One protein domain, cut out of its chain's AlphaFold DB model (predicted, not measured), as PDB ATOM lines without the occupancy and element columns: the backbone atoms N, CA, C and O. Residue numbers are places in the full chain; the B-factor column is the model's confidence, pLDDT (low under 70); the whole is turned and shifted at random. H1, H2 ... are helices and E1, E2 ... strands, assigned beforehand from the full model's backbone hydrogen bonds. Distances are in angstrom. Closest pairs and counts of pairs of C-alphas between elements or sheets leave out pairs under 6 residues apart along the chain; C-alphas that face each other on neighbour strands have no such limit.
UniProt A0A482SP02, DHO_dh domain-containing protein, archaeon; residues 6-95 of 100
ATOM      1  N   THR A   6     189.302 163.470 145.512       94.56
ATOM      2  CA  THR A   6     187.871 163.747 145.340       94.56
ATOM      3  C   THR A   6     187.154 163.576 146.672       94.56
ATOM      4  O   THR A   6     187.254 162.527 147.305       94.56
ATOM      5  N   VAL A   7     186.411 164.600 147.094       88.44
ATOM      6  CA  VAL A   7     185.647 164.607 148.350       88.44
ATOM      7  C   VAL A   7     184.198 164.950 148.037       88.44
ATOM      8  O   VAL A   7     183.932 165.975 147.422       88.44
ATOM      9  N   ALA A   8     183.258 164.087 148.437       91.06
ATOM     10  CA  ALA A   8     181.823 164.257 148.162       91.06
ATOM     11  C   ALA A   8     181.497 164.547 146.675       91.06
ATOM     12  O   ALA A   8     180.580 165.301 146.366       91.06
ATOM     13  N   GLY A   9     182.269 163.965 145.748       92.69
ATOM     14  CA  GLY A   9     182.125 164.184 144.302       92.69
ATOM     15  C   GLY A   9     182.792 165.456 143.759       92.69
ATOM     16  O   GLY A   9     182.767 165.673 142.552       92.69
ATOM     17  N   ILE A  10     183.420 166.272 144.607       88.50
ATOM     18  CA  ILE A  10     184.156 167.478 144.209       88.50
ATOM     19  C   ILE A  10     185.634 167.128 144.040       88.50
ATOM     20  O   ILE A  10     186.259 166.602 144.964       88.50
ATOM     21  N   ASN A  11     186.198 167.436 142.872       92.38
ATOM     22  CA  ASN A  11     187.622 167.259 142.609       92.38
ATOM     23  C   ASN A  11     188.426 168.426 143.202       92.38
ATOM     24  O   ASN A  11     188.122 169.588 142.933       92.38
ATOM     25  N   LEU A  12     189.453 168.112 143.988       92.00
ATOM     26  CA  LEU A  12     190.375 169.070 144.588       92.00
ATOM     27  C   LEU A  12     191.765 168.852 143.993       92.00
ATOM     28  O   LEU A  12     192.302 167.745 144.048       92.00
ATOM     29  N   GLU A  13     192.387 169.919 143.492       91.62
ATOM     30  CA  GLU A  13     193.753 169.870 142.943       91.62
ATOM     31  C   GLU A  13     194.810 169.496 144.002       91.62
ATOM     32  O   GLU A  13     195.890 169.006 143.668       91.62
ATOM     33  N   SER A  14     194.481 169.698 145.282       92.12
ATOM     34  CA  SER A  14     195.299 169.347 146.441       92.12
ATOM     35  C   SER A  14     194.429 168.853 147.599       92.12
ATOM     36  O   SER A  14     193.336 169.360 147.835       92.12
ATOM     37  N   CYS A  15     194.923 167.894 148.377       92.69
ATOM     38  CA  CYS A  15     194.302 167.450 149.623       92.69
ATOM     39  C   CYS A  15     194.585 168.391 150.810       92.69
ATOM     40  O   CYS A  15     194.074 168.165 151.906       92.69
ATOM     41  N   VAL A  16     195.387 169.442 150.606       93.44
ATOM     42  CA  VAL A  16     195.763 170.410 151.642       93.44
ATOM     43  C   VAL A  16     194.850 171.632 151.594       93.44
ATOM     44  O   VAL A  16     194.720 172.293 150.564       93.44
ATOM     45  N   TYR A  17     194.269 171.963 152.743       92.12
ATOM     46  CA  TYR A  17     193.492 173.175 152.990       92.12
ATOM     47  C   TYR A  17     193.630 173.584 154.463       92.12
ATOM     48  O   TYR A  17     194.240 172.879 155.269       92.12
ATOM     49  N   ASN A  18     193.123 174.759 154.827       92.62
ATOM     50  CA  ASN A  18     193.262 175.282 156.183       92.62
ATOM     51  C   ASN A  18     192.307 174.606 157.186       92.62
ATOM     52  O   ASN A  18     191.194 174.216 156.845       92.62
ATOM     53  N   ALA A  19     192.697 174.573 158.461       92.88
ATOM     54  CA  ALA A  19     191.771 174.256 159.547       92.88
ATOM     55  C   ALA A  19     190.752 175.394 159.750       92.88
ATOM     56  O   ALA A  19     191.080 176.572 159.552       92.88
ATOM     57  N   SER A  20     189.534 175.067 160.191       90.12
ATOM     58  CA  SER A  20     188.567 176.084 160.611       90.12
ATOM     59  C   SER A  20     189.041 176.737 161.912       90.12
ATOM     60  O   SER A  20     189.447 176.064 162.858       90.12
ATOM     61  N   GLY A  21     189.022 178.071 161.987       87.31
ATOM     62  CA  GLY A  21     189.455 178.784 163.190       87.31
ATOM     63  C   GLY A  21     190.561 179.806 162.955       87.31
ATOM     64  O   GLY A  21     190.260 181.001 162.868       87.31
ATOM     65  N   PRO A  22     191.833 179.384 162.906       82.62
ATOM     66  CA  PRO A  22     192.957 180.302 162.775       82.62
ATOM     67  C   PRO A  22     192.848 181.134 161.495       82.62
ATOM     68  O   PRO A  22     192.764 180.578 160.406       82.62
ATOM     69  N   ARG A  23     192.865 182.468 161.622       72.88
ATOM     70  CA  ARG A  23     192.909 183.418 160.487       72.88
ATOM     71  C   ARG A  23     191.823 183.183 159.419       72.88
ATOM     72  O   ARG A  23     192.083 183.353 158.239       72.88
ATOM     73  N   THR A  24     190.614 182.793 159.820       78.38
ATOM     74  CA  THR A  24     189.494 182.494 158.893       78.38
ATOM     75  C   THR A  24     188.207 183.246 159.246       78.38
ATOM     76  O   THR A  24     187.138 182.926 158.737       78.38
ATOM     77  N   GLY A  25     188.299 184.239 160.141       79.12
ATOM     78  CA  GLY A  25     187.159 185.024 160.628       79.12
ATOM     79  C   GLY A  25     186.781 186.239 159.774       79.12
ATOM     80  O   GLY A  25     185.797 186.893 160.099       79.12
ATOM     81  N   SER A  26     187.540 186.552 158.718       84.44
ATOM     82  CA  SER A  26     187.245 187.653 157.790       84.44
ATOM     83  C   SER A  26     187.435 187.224 156.335       84.44
ATOM     84  O   SER A  26     188.215 186.309 156.052       84.44
ATOM     85  N   VAL A  27     186.753 187.908 155.417       85.69
ATOM     86  CA  VAL A  27     186.839 187.666 153.965       85.69
ATOM     87  C   VAL A  27     188.268 187.768 153.470       85.69
ATOM     88  O   VAL A  27     188.747 186.887 152.770       85.69
ATOM     89  N   GLU A  28     188.983 188.811 153.878       87.88
ATOM     90  CA  GLU A  28     190.340 189.108 153.422       87.88
ATOM     91  C   GLU A  28     191.297 187.977 153.794       87.88
ATOM     92  O   GLU A  28     192.241 187.676 153.064       87.88
ATOM     93  N   ALA A  29     191.055 187.332 154.935       88.12
ATOM     94  CA  ALA A  29     191.843 186.198 155.373       88.12
ATOM     95  C   ALA A  29     191.527 184.932 154.554       88.12
ATOM     96  O   ALA A  29     192.452 184.217 154.172       88.12
ATOM     97  N   LEU A  30     190.256 184.702 154.205       89.62
ATOM     98  CA  LEU A  30     189.845 183.607 153.314       89.62
ATOM     99  C   LEU A  30     190.374 183.802 151.886       89.62
ATOM    100  O   LEU A  30     190.901 182.860 151.298       89.62
ATOM    101  N   LEU A  31     190.327 185.028 151.357       89.19
ATOM    102  CA  LEU A  31     190.862 185.379 150.038       89.19
ATOM    103  C   LEU A  31     192.353 185.089 149.929       89.19
ATOM    104  O   LEU A  31     192.809 184.527 148.936       89.19
ATOM    105  N   LYS A  32     193.126 185.406 150.973       90.94
ATOM    106  CA  LYS A  32     194.557 185.078 151.007       90.94
ATOM    107  C   LYS A  32     194.804 183.584 150.823       90.94
ATOM    108  O   LYS A  32     195.766 183.239 150.150       90.94
ATOM    109  N   ILE A  33     193.952 182.720 151.382       90.38
ATOM    110  CA  ILE A  33     194.047 181.261 151.219       90.38
ATOM    111  C   ILE A  33     193.592 180.852 149.813       90.38
ATOM    112  O   ILE A  33     194.274 180.056 149.172       90.38
ATOM    113  N   ALA A  34     192.507 181.443 149.303       89.44
ATOM    114  CA  ALA A  34     191.987 181.187 147.956       89.44
ATOM    115  C   ALA A  34     192.998 181.510 146.839       89.44
ATOM    116  O   ALA A  34     192.970 180.897 145.775       89.44
ATOM    117  N   HIS A  35     193.912 182.453 147.078       91.19
ATOM    118  CA  HIS A  35     194.999 182.788 146.154       91.19
ATOM    119  C   HIS A  35     196.237 181.877 146.273       91.19
ATOM    120  O   HIS A  35     197.220 182.086 145.561       91.19
ATOM    121  N   THR A  36     196.219 180.872 147.155       91.31
ATOM    122  CA  THR A  36     197.287 179.864 147.267       91.31
ATOM    123  C   THR A  36     197.005 178.629 146.399       91.31
ATOM    124  O   THR A  36     196.052 178.598 145.631       91.31
ATOM    125  N   LYS A  37     197.839 177.587 146.534       92.12
ATOM    126  CA  LYS A  37     197.633 176.259 145.927       92.12
ATOM    127  C   LYS A  37     196.844 175.296 146.835       92.12
ATOM    128  O   LYS A  37     196.945 174.082 146.668       92.12
ATOM    129  N   ALA A  38     196.148 175.810 147.852       91.50
ATOM    130  CA  ALA A  38     195.252 174.999 148.669       91.50
ATOM    131  C   ALA A  38     194.110 174.454 147.801       91.50
ATOM    132  O   ALA A  38     193.582 175.172 146.955       91.50
ATOM    133  N   GLY A  39     193.722 173.198 148.012       92.25
ATOM    134  CA  GLY A  39     192.649 172.586 147.227       92.25
ATOM    135  C   GLY A  39     191.258 173.085 147.607       92.25
ATOM    136  O   GLY A  39     190.331 172.970 146.815       92.25
ATOM    137  N   ALA A  40     191.112 173.648 148.807       91.12
ATOM    138  CA  ALA A  40     189.874 174.232 149.301       91.12
ATOM    139  C   ALA A  40     190.160 175.367 150.297       91.12
ATOM    140  O   ALA A  40     191.277 175.511 150.803       91.12
ATOM    141  N   VAL A  41     189.123 176.144 150.614       90.56
ATOM    142  CA  VAL A  41     189.141 177.160 151.670       90.56
ATOM    143  C   VAL A  41     188.038 176.839 152.667       90.56
ATOM    144  O   VAL A  41     186.869 176.747 152.297       90.56
ATOM    145  N   LEU A  42     188.407 176.681 153.935       90.00
ATOM    146  CA  LEU A  42     187.464 176.396 155.011       90.00
ATOM    147  C   LEU A  42     187.253 177.647 155.870       90.00
ATOM    148  O   LEU A  42     188.198 178.201 156.430       90.00
ATOM    149  N   SER A  43     186.011 178.106 155.984       90.12
ATOM    150  CA  SER A  43     185.668 179.278 156.792       90.12
ATOM    151  C   SER A  43     185.685 178.982 158.297       90.12
ATOM    152  O   SER A  43     185.720 177.828 158.742       90.12
ATOM    153  N   LYS A  44     185.690 180.042 159.115       90.81
ATOM    154  CA  LYS A  44     185.533 179.926 160.569       90.81
ATOM    155  C   LYS A  44     184.192 179.259 160.893       90.81
ATOM    156  O   LYS A  44     183.156 179.658 160.367       90.81
ATOM    157  N   SER A  45     184.214 178.295 161.814       92.00
ATOM    158  CA  SER A  45     182.996 177.717 162.385       92.00
ATOM    159  C   SER A  45     182.077 178.822 162.910       92.00
ATOM    160  O   SER A  45     182.516 179.676 163.685       92.00
ATOM    161  N   ALA A  46     180.817 178.798 162.487       91.56
ATOM    162  CA  ALA A  46     179.836 179.826 162.801       91.56
ATOM    163  C   ALA A  46     178.691 179.271 163.643       91.56
ATOM    164  O   ALA A  46     178.320 178.102 163.527       91.56
ATOM    165  N   THR A  47     178.112 180.136 164.466       94.06
ATOM    166  CA  THR A  47     176.837 179.889 165.142       94.06
ATOM    167  C   THR A  47     175.726 180.665 164.447       94.06
ATOM    168  O   THR A  47     175.979 181.414 163.506       94.06
ATOM    169  N   LEU A  48     174.468 180.462 164.858       94.69
ATOM    170  CA  LEU A  48     173.339 181.176 164.247       94.69
ATOM    171  C   LEU A  48     173.504 182.698 164.373       94.69
ATOM    172  O   LEU A  48     173.312 183.422 163.403       94.69
ATOM    173  N   MET A  49     173.937 183.154 165.549       95.44
ATOM    174  CA  MET A  49     174.167 184.563 165.863       95.44
ATOM    175  C   MET A  49     175.654 184.838 166.062       95.44
ATOM    176  O   MET A  49     176.395 183.951 166.477       95.44
ATOM    177  N   LYS A  50     176.082 186.082 165.829       94.88
ATOM    178  CA  LYS A  50     177.445 186.539 166.133       94.88
ATOM    179  C   LYS A  50     177.835 186.202 167.582       94.88
ATOM    180  O   LYS A  50     177.029 186.366 168.497       94.88
ATOM    181  N   GLN A  51     179.088 185.800 167.787       95.62
ATOM    182  CA  GLN A  51     179.695 185.636 169.110       95.62
ATOM    183  C   GLN A  51     181.049 186.338 169.166       95.62
ATOM    184  O   GLN A  51     181.834 186.253 168.221       95.62
ATOM    185  N   ASP A  52     181.340 187.001 170.285       95.50
ATOM    186  CA  ASP A  52     182.617 187.697 170.489       95.50
ATOM    187  C   ASP A  52     183.714 186.772 171.049       95.50
ATOM    188  O   ASP A  52     184.902 187.097 170.968       95.50
ATOM    189  N   GLY A  53     183.336 185.586 171.537       95.75
ATOM    190  CA  GLY A  53     184.225 184.582 172.119       95.75
ATOM    191  C   GLY A  53     184.568 184.826 173.589       95.75
ATOM    192  O   GLY A  53     183.975 185.671 174.251       95.75
ATOM    193  N   ASN A  54     185.542 184.074 174.100       97.69
ATOM    194  CA  ASN A  54     185.994 184.166 175.493       97.69
ATOM    195  C   ASN A  54     186.821 185.439 175.750       97.69
ATOM    196  O   ASN A  54     187.364 186.033 174.817       97.69
ATOM    197  N   THR A  55     186.979 185.838 177.014       97.69
ATOM    198  CA  THR A  55     187.834 186.971 177.411       97.69
ATOM    199  C   THR A  55     189.298 186.743 177.020       97.69
ATOM    200  O   THR A  55     189.793 185.617 177.048       97.69
ATOM    201  N   LEU A  56     190.008 187.813 176.654       96.19
ATOM    202  CA  LEU A  56     191.438 187.767 176.334       96.19
ATOM    203  C   LEU A  56     192.309 187.739 177.613       96.19
ATOM    204  O   LEU A  56     191.915 188.347 178.608       96.19
ATOM    205  N   PRO A  57     193.507 187.116 177.586       95.62
ATOM    206  CA  PRO A  57     194.093 186.366 176.473       95.62
ATOM    207  C   PRO A  57     193.483 184.963 176.335       95.62
ATOM    208  O   PRO A  57     193.284 184.257 177.317       95.62
ATOM    209  N   ARG A  58     193.230 184.540 175.090       95.44
ATOM    210  CA  ARG A  58     192.580 183.249 174.786       95.44
ATOM    211  C   ARG A  58     193.304 182.389 173.747       95.44
ATOM    212  O   ARG A  58     192.809 181.329 173.371       95.44
ATOM    213  N   PHE A  59     194.481 182.833 173.312       95.06
ATOM    214  CA  PHE A  59     195.365 182.129 172.390       95.06
ATOM    215  C   PHE A  59     196.816 182.379 172.774       95.06
ATOM    216  O   PHE A  59     197.212 183.524 172.996       95.06
ATOM    217  N   VAL A  60     197.607 181.312 172.800       94.94
ATOM    218  CA  VAL A  60     199.062 181.373 172.945       94.94
ATOM    219  C   VAL A  60     199.671 180.469 171.882       94.94
ATOM    220  O   VAL A  60     199.239 179.330 171.694       94.94
ATOM    221  N   ASN A  61     200.671 180.976 171.169       94.25
ATOM    222  CA  ASN A  61     201.466 180.209 170.217       94.25
ATOM    223  C   ASN A  61     202.909 180.076 170.700       94.25
ATOM    224  O   ASN A  61     203.289 180.663 171.709       94.25
ATOM    225  N   LYS A  62     203.705 179.316 169.943       94.19
ATOM    226  CA  LYS A  62     205.127 179.088 170.220       94.19
ATOM    227  C   LYS A  62     205.373 178.419 171.578       94.19
ATOM    228  O   LYS A  62     206.389 178.667 172.217       94.19
ATOM    229  N   ILE A  63     204.429 177.588 172.015       95.81
ATOM    230  CA  ILE A  63     204.556 176.825 173.258       95.81
ATOM    231  C   ILE A  63     205.603 175.742 173.030       95.81
ATOM    232  O   ILE A  63     205.486 174.980 172.069       95.81
ATOM    233  N   ASP A  64     206.617 175.686 173.886       96.31
ATOM    234  CA  ASP A  64     207.562 174.576 173.898       96.31
ATOM    235  C   ASP A  64     206.853 173.315 174.410       96.31
ATOM    236  O   ASP A  64     206.243 173.328 175.480       96.31
ATOM    237  N   LEU A  65     206.882 172.255 173.605       95.25
ATOM    238  CA  LEU A  65     206.257 170.970 173.917       95.25
ATOM    239  C   LEU A  65     207.276 169.934 174.421       95.25
ATOM    240  O   LEU A  65     206.895 168.798 174.695       95.25
ATOM    241  N   GLY A  66     208.545 170.322 174.573       95.88
ATOM    242  CA  GLY A  66     209.635 169.454 175.005       95.88
ATOM    243  C   GLY A  66     210.458 168.883 173.849       95.88
ATOM    244  O   GLY A  66     210.180 169.094 172.666       95.88
ATOM    245  N   GLU A  67     211.507 168.144 174.212       96.38
ATOM    246  CA  GLU A  67     212.467 167.582 173.262       96.38
ATOM    247  C   GLU A  67     211.789 166.640 172.252       96.38
ATOM    248  O   GLU A  67     210.977 165.788 172.609       96.38
ATOM    249  N   GLY A  68     212.122 166.811 170.969       95.56
ATOM    250  CA  GLY A  68     211.553 166.030 169.866       95.56
ATOM    251  C   GLY A  68     210.270 166.601 169.249       95.56
ATOM    252  O   GLY A  68     209.811 166.064 168.239       95.56
ATOM    253  N   TYR A  69     209.716 167.699 169.777       95.19
ATOM    254  CA  TYR A  69     208.500 168.326 169.251       95.19
ATOM    255  C   TYR A  69     208.747 169.718 168.657       95.19
ATOM    256  O   TYR A  69     209.568 170.500 169.128       95.19
ATOM    257  N   CYS A  70     207.985 170.053 167.612       94.81
ATOM    258  CA  CYS A  70     207.876 171.434 167.148       94.81
ATOM    259  C   CYS A  70     207.058 172.265 168.143       94.81
ATOM    260  O   CYS A  70     206.198 171.739 168.849       94.81
ATOM    261  N   GLN A  71     207.272 173.584 168.138       96.25
ATOM    262  CA  GLN A  71     206.470 174.489 168.954       96.25
ATOM    263  C   GLN A  71     204.974 174.371 168.626       96.25
ATOM    264  O   GLN A  71     204.576 174.341 167.458       96.25
ATOM    265  N   GLY A  72     204.148 174.361 169.667       95.38
ATOM    266  CA  GLY A  72     202.700 174.239 169.575       95.38
ATOM    267  C   GLY A  72     201.943 175.549 169.789       95.38
ATOM    268  O   GLY A  72     202.500 176.649 169.880       95.38
ATOM    269  N   SER A  73     200.626 175.410 169.905       94.88
ATOM    270  CA  SER A  73     199.721 176.484 170.313       94.88
ATOM    271  C   SER A  73     198.559 175.936 171.136       94.88
ATOM    272  O   SER A  73     198.076 174.844 170.840       94.88
ATOM    273  N   ILE A  74     198.066 176.719 172.096       94.75
ATOM    274  CA  ILE A  74     196.841 176.452 172.860       94.75
ATOM    275  C   ILE A  74     195.840 177.579 172.619       94.75
ATOM    276  O   ILE A  74     196.216 178.743 172.457       94.75
ATOM    277  N   ASN A  75     194.555 177.242 172.581       95.25
ATOM    278  CA  ASN A  75     193.501 178.235 172.449       95.25
ATOM    279  C   ASN A  75     192.248 177.826 173.223       95.25
ATOM    280  O   ASN A  75     191.941 176.643 173.341       95.25
ATOM    281  N   SER A  76     191.522 178.828 173.703       96.44
ATOM    282  CA  SER A  76     190.168 178.724 174.237       96.44
ATOM    283  C   SER A  76     189.360 179.888 173.669       96.44
ATOM    284  O   SER A  76     188.918 180.776 174.389       96.44
ATOM    285  N   GLU A  77     189.236 179.944 172.339       94.94
ATOM    286  CA  GLU A  77     188.677 181.114 171.647       94.94
ATOM    287  C   GLU A  77     187.212 181.402 172.017       94.94
ATOM    288  O   GLU A  77     186.801 182.558 171.997       94.94
ATOM    289  N   GLY A  78     186.418 180.381 172.360       95.38
ATOM    290  CA  GLY A  78     184.983 180.545 172.641       95.38
ATOM    291  C   GLY A  78     184.136 180.793 171.389       95.38
ATOM    292  O   GLY A  78     183.123 181.471 171.453       95.38
ATOM    293  N   LEU A  79     184.567 180.272 170.234       94.31
ATOM    294  CA  LEU A  79     183.857 180.368 168.948       94.31
ATOM    295  C   LEU A  79     183.520 181.810 168.482       94.31
ATOM    296  O   LEU A  79     182.399 182.063 168.045       94.31
ATOM    297  N   PRO A  80     184.480 182.757 168.483       94.19
ATOM    298  CA  PRO A  80     184.253 184.104 167.982       94.19
ATOM    299  C   PRO A  80     183.978 184.040 166.478       94.19
ATOM    300  O   PRO A  80     184.789 183.499 165.717       94.19
ATOM    301  N   ASN A  81     182.821 184.535 166.052       93.31
ATOM    302  CA  ASN A  81     182.352 184.433 164.674       93.31
ATOM    303  C   ASN A  81     181.293 185.504 164.369       93.31
ATOM    304  O   ASN A  81     180.652 186.018 165.282       93.31
ATOM    305  N   LEU A  82     181.091 185.815 163.086       91.25
ATOM    306  CA  LEU A  82     180.166 186.857 162.615       91.25
ATOM    307  C   LEU A  82     178.736 186.354 162.342       91.25
ATOM    308  O   LEU A  82     177.936 187.067 161.741       91.25
ATOM    309  N   GLY A  83     178.399 185.151 162.806       91.56
ATOM    310  CA  GLY A  83     177.124 184.493 162.543       91.56
ATOM    311  C   GLY A  83     177.105 183.755 161.203       91.56
ATOM    312  O   GLY A  83     177.927 183.984 160.311       91.56
ATOM    313  N   ILE A  84     176.150 182.837 161.064       90.19
ATOM    314  CA  ILE A  84     176.061 181.951 159.900       90.19
ATOM    315  C   ILE A  84     175.776 182.713 158.607       90.19
ATOM    316  O   ILE A  84     176.279 182.328 157.554       90.19
ATOM    317  N   ASP A  85     175.018 183.806 158.671       88.06
ATOM    318  CA  ASP A  85     174.661 184.561 157.473       88.06
ATOM    319  C   ASP A  85     175.889 185.228 156.856       88.06
ATOM    320  O   ASP A  85     176.087 185.111 155.648       88.06
ATOM    321  N   TYR A  86     176.793 185.775 157.677       84.12
ATOM    322  CA  TYR A  86     178.091 186.245 157.194       84.12
ATOM    323  C   TYR A  86     178.857 185.125 156.479       84.12
ATOM    324  O   TYR A  86     179.362 185.335 155.381       84.12
ATOM    325  N   CYS A  87     178.915 183.912 157.037       75.88
ATOM    326  CA  CYS A  87     179.605 182.800 156.378       75.88
ATOM    327  C   CYS A  87     178.938 182.382 155.058       75.88
ATOM    328  O   CYS A  87     179.647 182.142 154.080       75.88
ATOM    329  N   LYS A  88     177.599 182.342 154.990       71.88
ATOM    330  CA  LYS A  88     176.861 181.985 153.764       71.88
ATOM    331  C   LYS A  88     177.191 182.925 152.603       71.88
ATOM    332  O   LYS A  88     177.444 182.439 151.505       71.88
ATOM    333  N   PHE A  89     177.252 184.239 152.831       58.31
ATOM    334  CA  PHE A  89     177.557 185.203 151.763       58.31
ATOM    335  C   PHE A  89     178.925 184.951 151.106       58.31
ATOM    336  O   PHE A  89     179.061 185.076 149.889       58.31
ATOM    337  N   HIS A  90     179.918 184.505 151.877       57.06
ATOM    338  CA  HIS A  90     181.259 184.219 151.355       57.06
ATOM    339  C   HIS A  90     181.372 182.845 150.679       57.06
ATOM    340  O   HIS A  90     182.197 182.677 149.784       57.06
ATOM    341  N   VAL A  91     180.514 181.883 151.042       53.12
ATOM    342  CA  VAL A  91     180.401 180.580 150.356       53.12
ATOM    343  C   VAL A  91     179.745 180.723 148.977       53.12
ATOM    344  O   VAL A  91     180.055 179.959 148.067       53.12
ATOM    345  N   VAL A  92     178.873 181.716 148.786       44.66
ATOM    346  CA  VAL A  92     178.178 181.935 147.505       44.66
ATOM    347  C   VAL A  92     179.014 182.780 146.530       44.66
ATOM    348  O   VAL A  92     178.941 182.559 145.327       44.66
ATOM    349  N   GLY A  93     179.878 183.679 147.022       37.28
ATOM    350  CA  GLY A  93     180.771 184.491 146.174       37.28
ATOM    351  C   GLY A  93     182.047 183.780 145.691       37.28
ATOM    352  O   GLY A  93     182.618 184.170 144.678       37.28
ATOM    353  N   TYR A  94     182.470 182.726 146.399       40.62
ATOM    354  CA  TYR A  94     183.588 181.833 146.057       40.62
ATOM    355  C   TYR A  94     183.141 180.374 146.118       40.62
ATOM    356  O   TYR A  94     183.891 179.496 146.554       40.62
ATOM    357  N   SER A  95     181.891 180.104 145.729       35.16
ATOM    358  CA  SER A  95     181.473 178.732 145.467       35.16
ATOM    359  C   SER A  95     182.507 178.132 144.535       35.16
ATOM    360  O   SER A  95     182.756 178.717 143.490       35.16
TER     361      SER A  95
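This is residues 6 to 95 of the 100 residues of the protein "DHO_dh domain-containing protein" of archaeon (UniProt A0A482SP02). With little regular structure, the domain is a loose arch of mainly unnamed stretches: the hairpin of E2 and E3 makes one leg, and E1 and two short helices, H1 and H2, lie toward the other. The printed part has 90 residues, in the order E1, H1, E2, E3, H2; the class is mixed, with 30 residues in named elements. It is loose, with a radius of gyration of the C-alphas of 15.4 A and spans of 41 by 34 by 23 A.

E1 is residues 10 to 12, from C-alpha 10 at (184.156, 167.478, 144.209). H1 is 27 to 34, 10.2 A long; E2 is 59 to 63, 10.6 A; E3 is 72 to 75, 10.4 A. H2 is 84 to 93, 14.7 A, ending at C-alpha 93 (180.771, 184.491, 146.174).

E1 pairs with no named strand, and is apart from H1. H1 and H2 are close but not clearly touching, C-alphas 27 and 90 being closest at 7.1 A, at a steep tilt of 46 degrees. O i to N i+4 pairs are within hydrogen-bond range in 3 of 4 for H1 and 5 of 6 for H2. E2 and E3 are antiparallel at 166 degrees, with N 60 and O 74 at 2.9 A.

The printed part has no cut. E1 to H1 and H1 to E2 are long links. Residues 89 to 95 have pLDDT under 70.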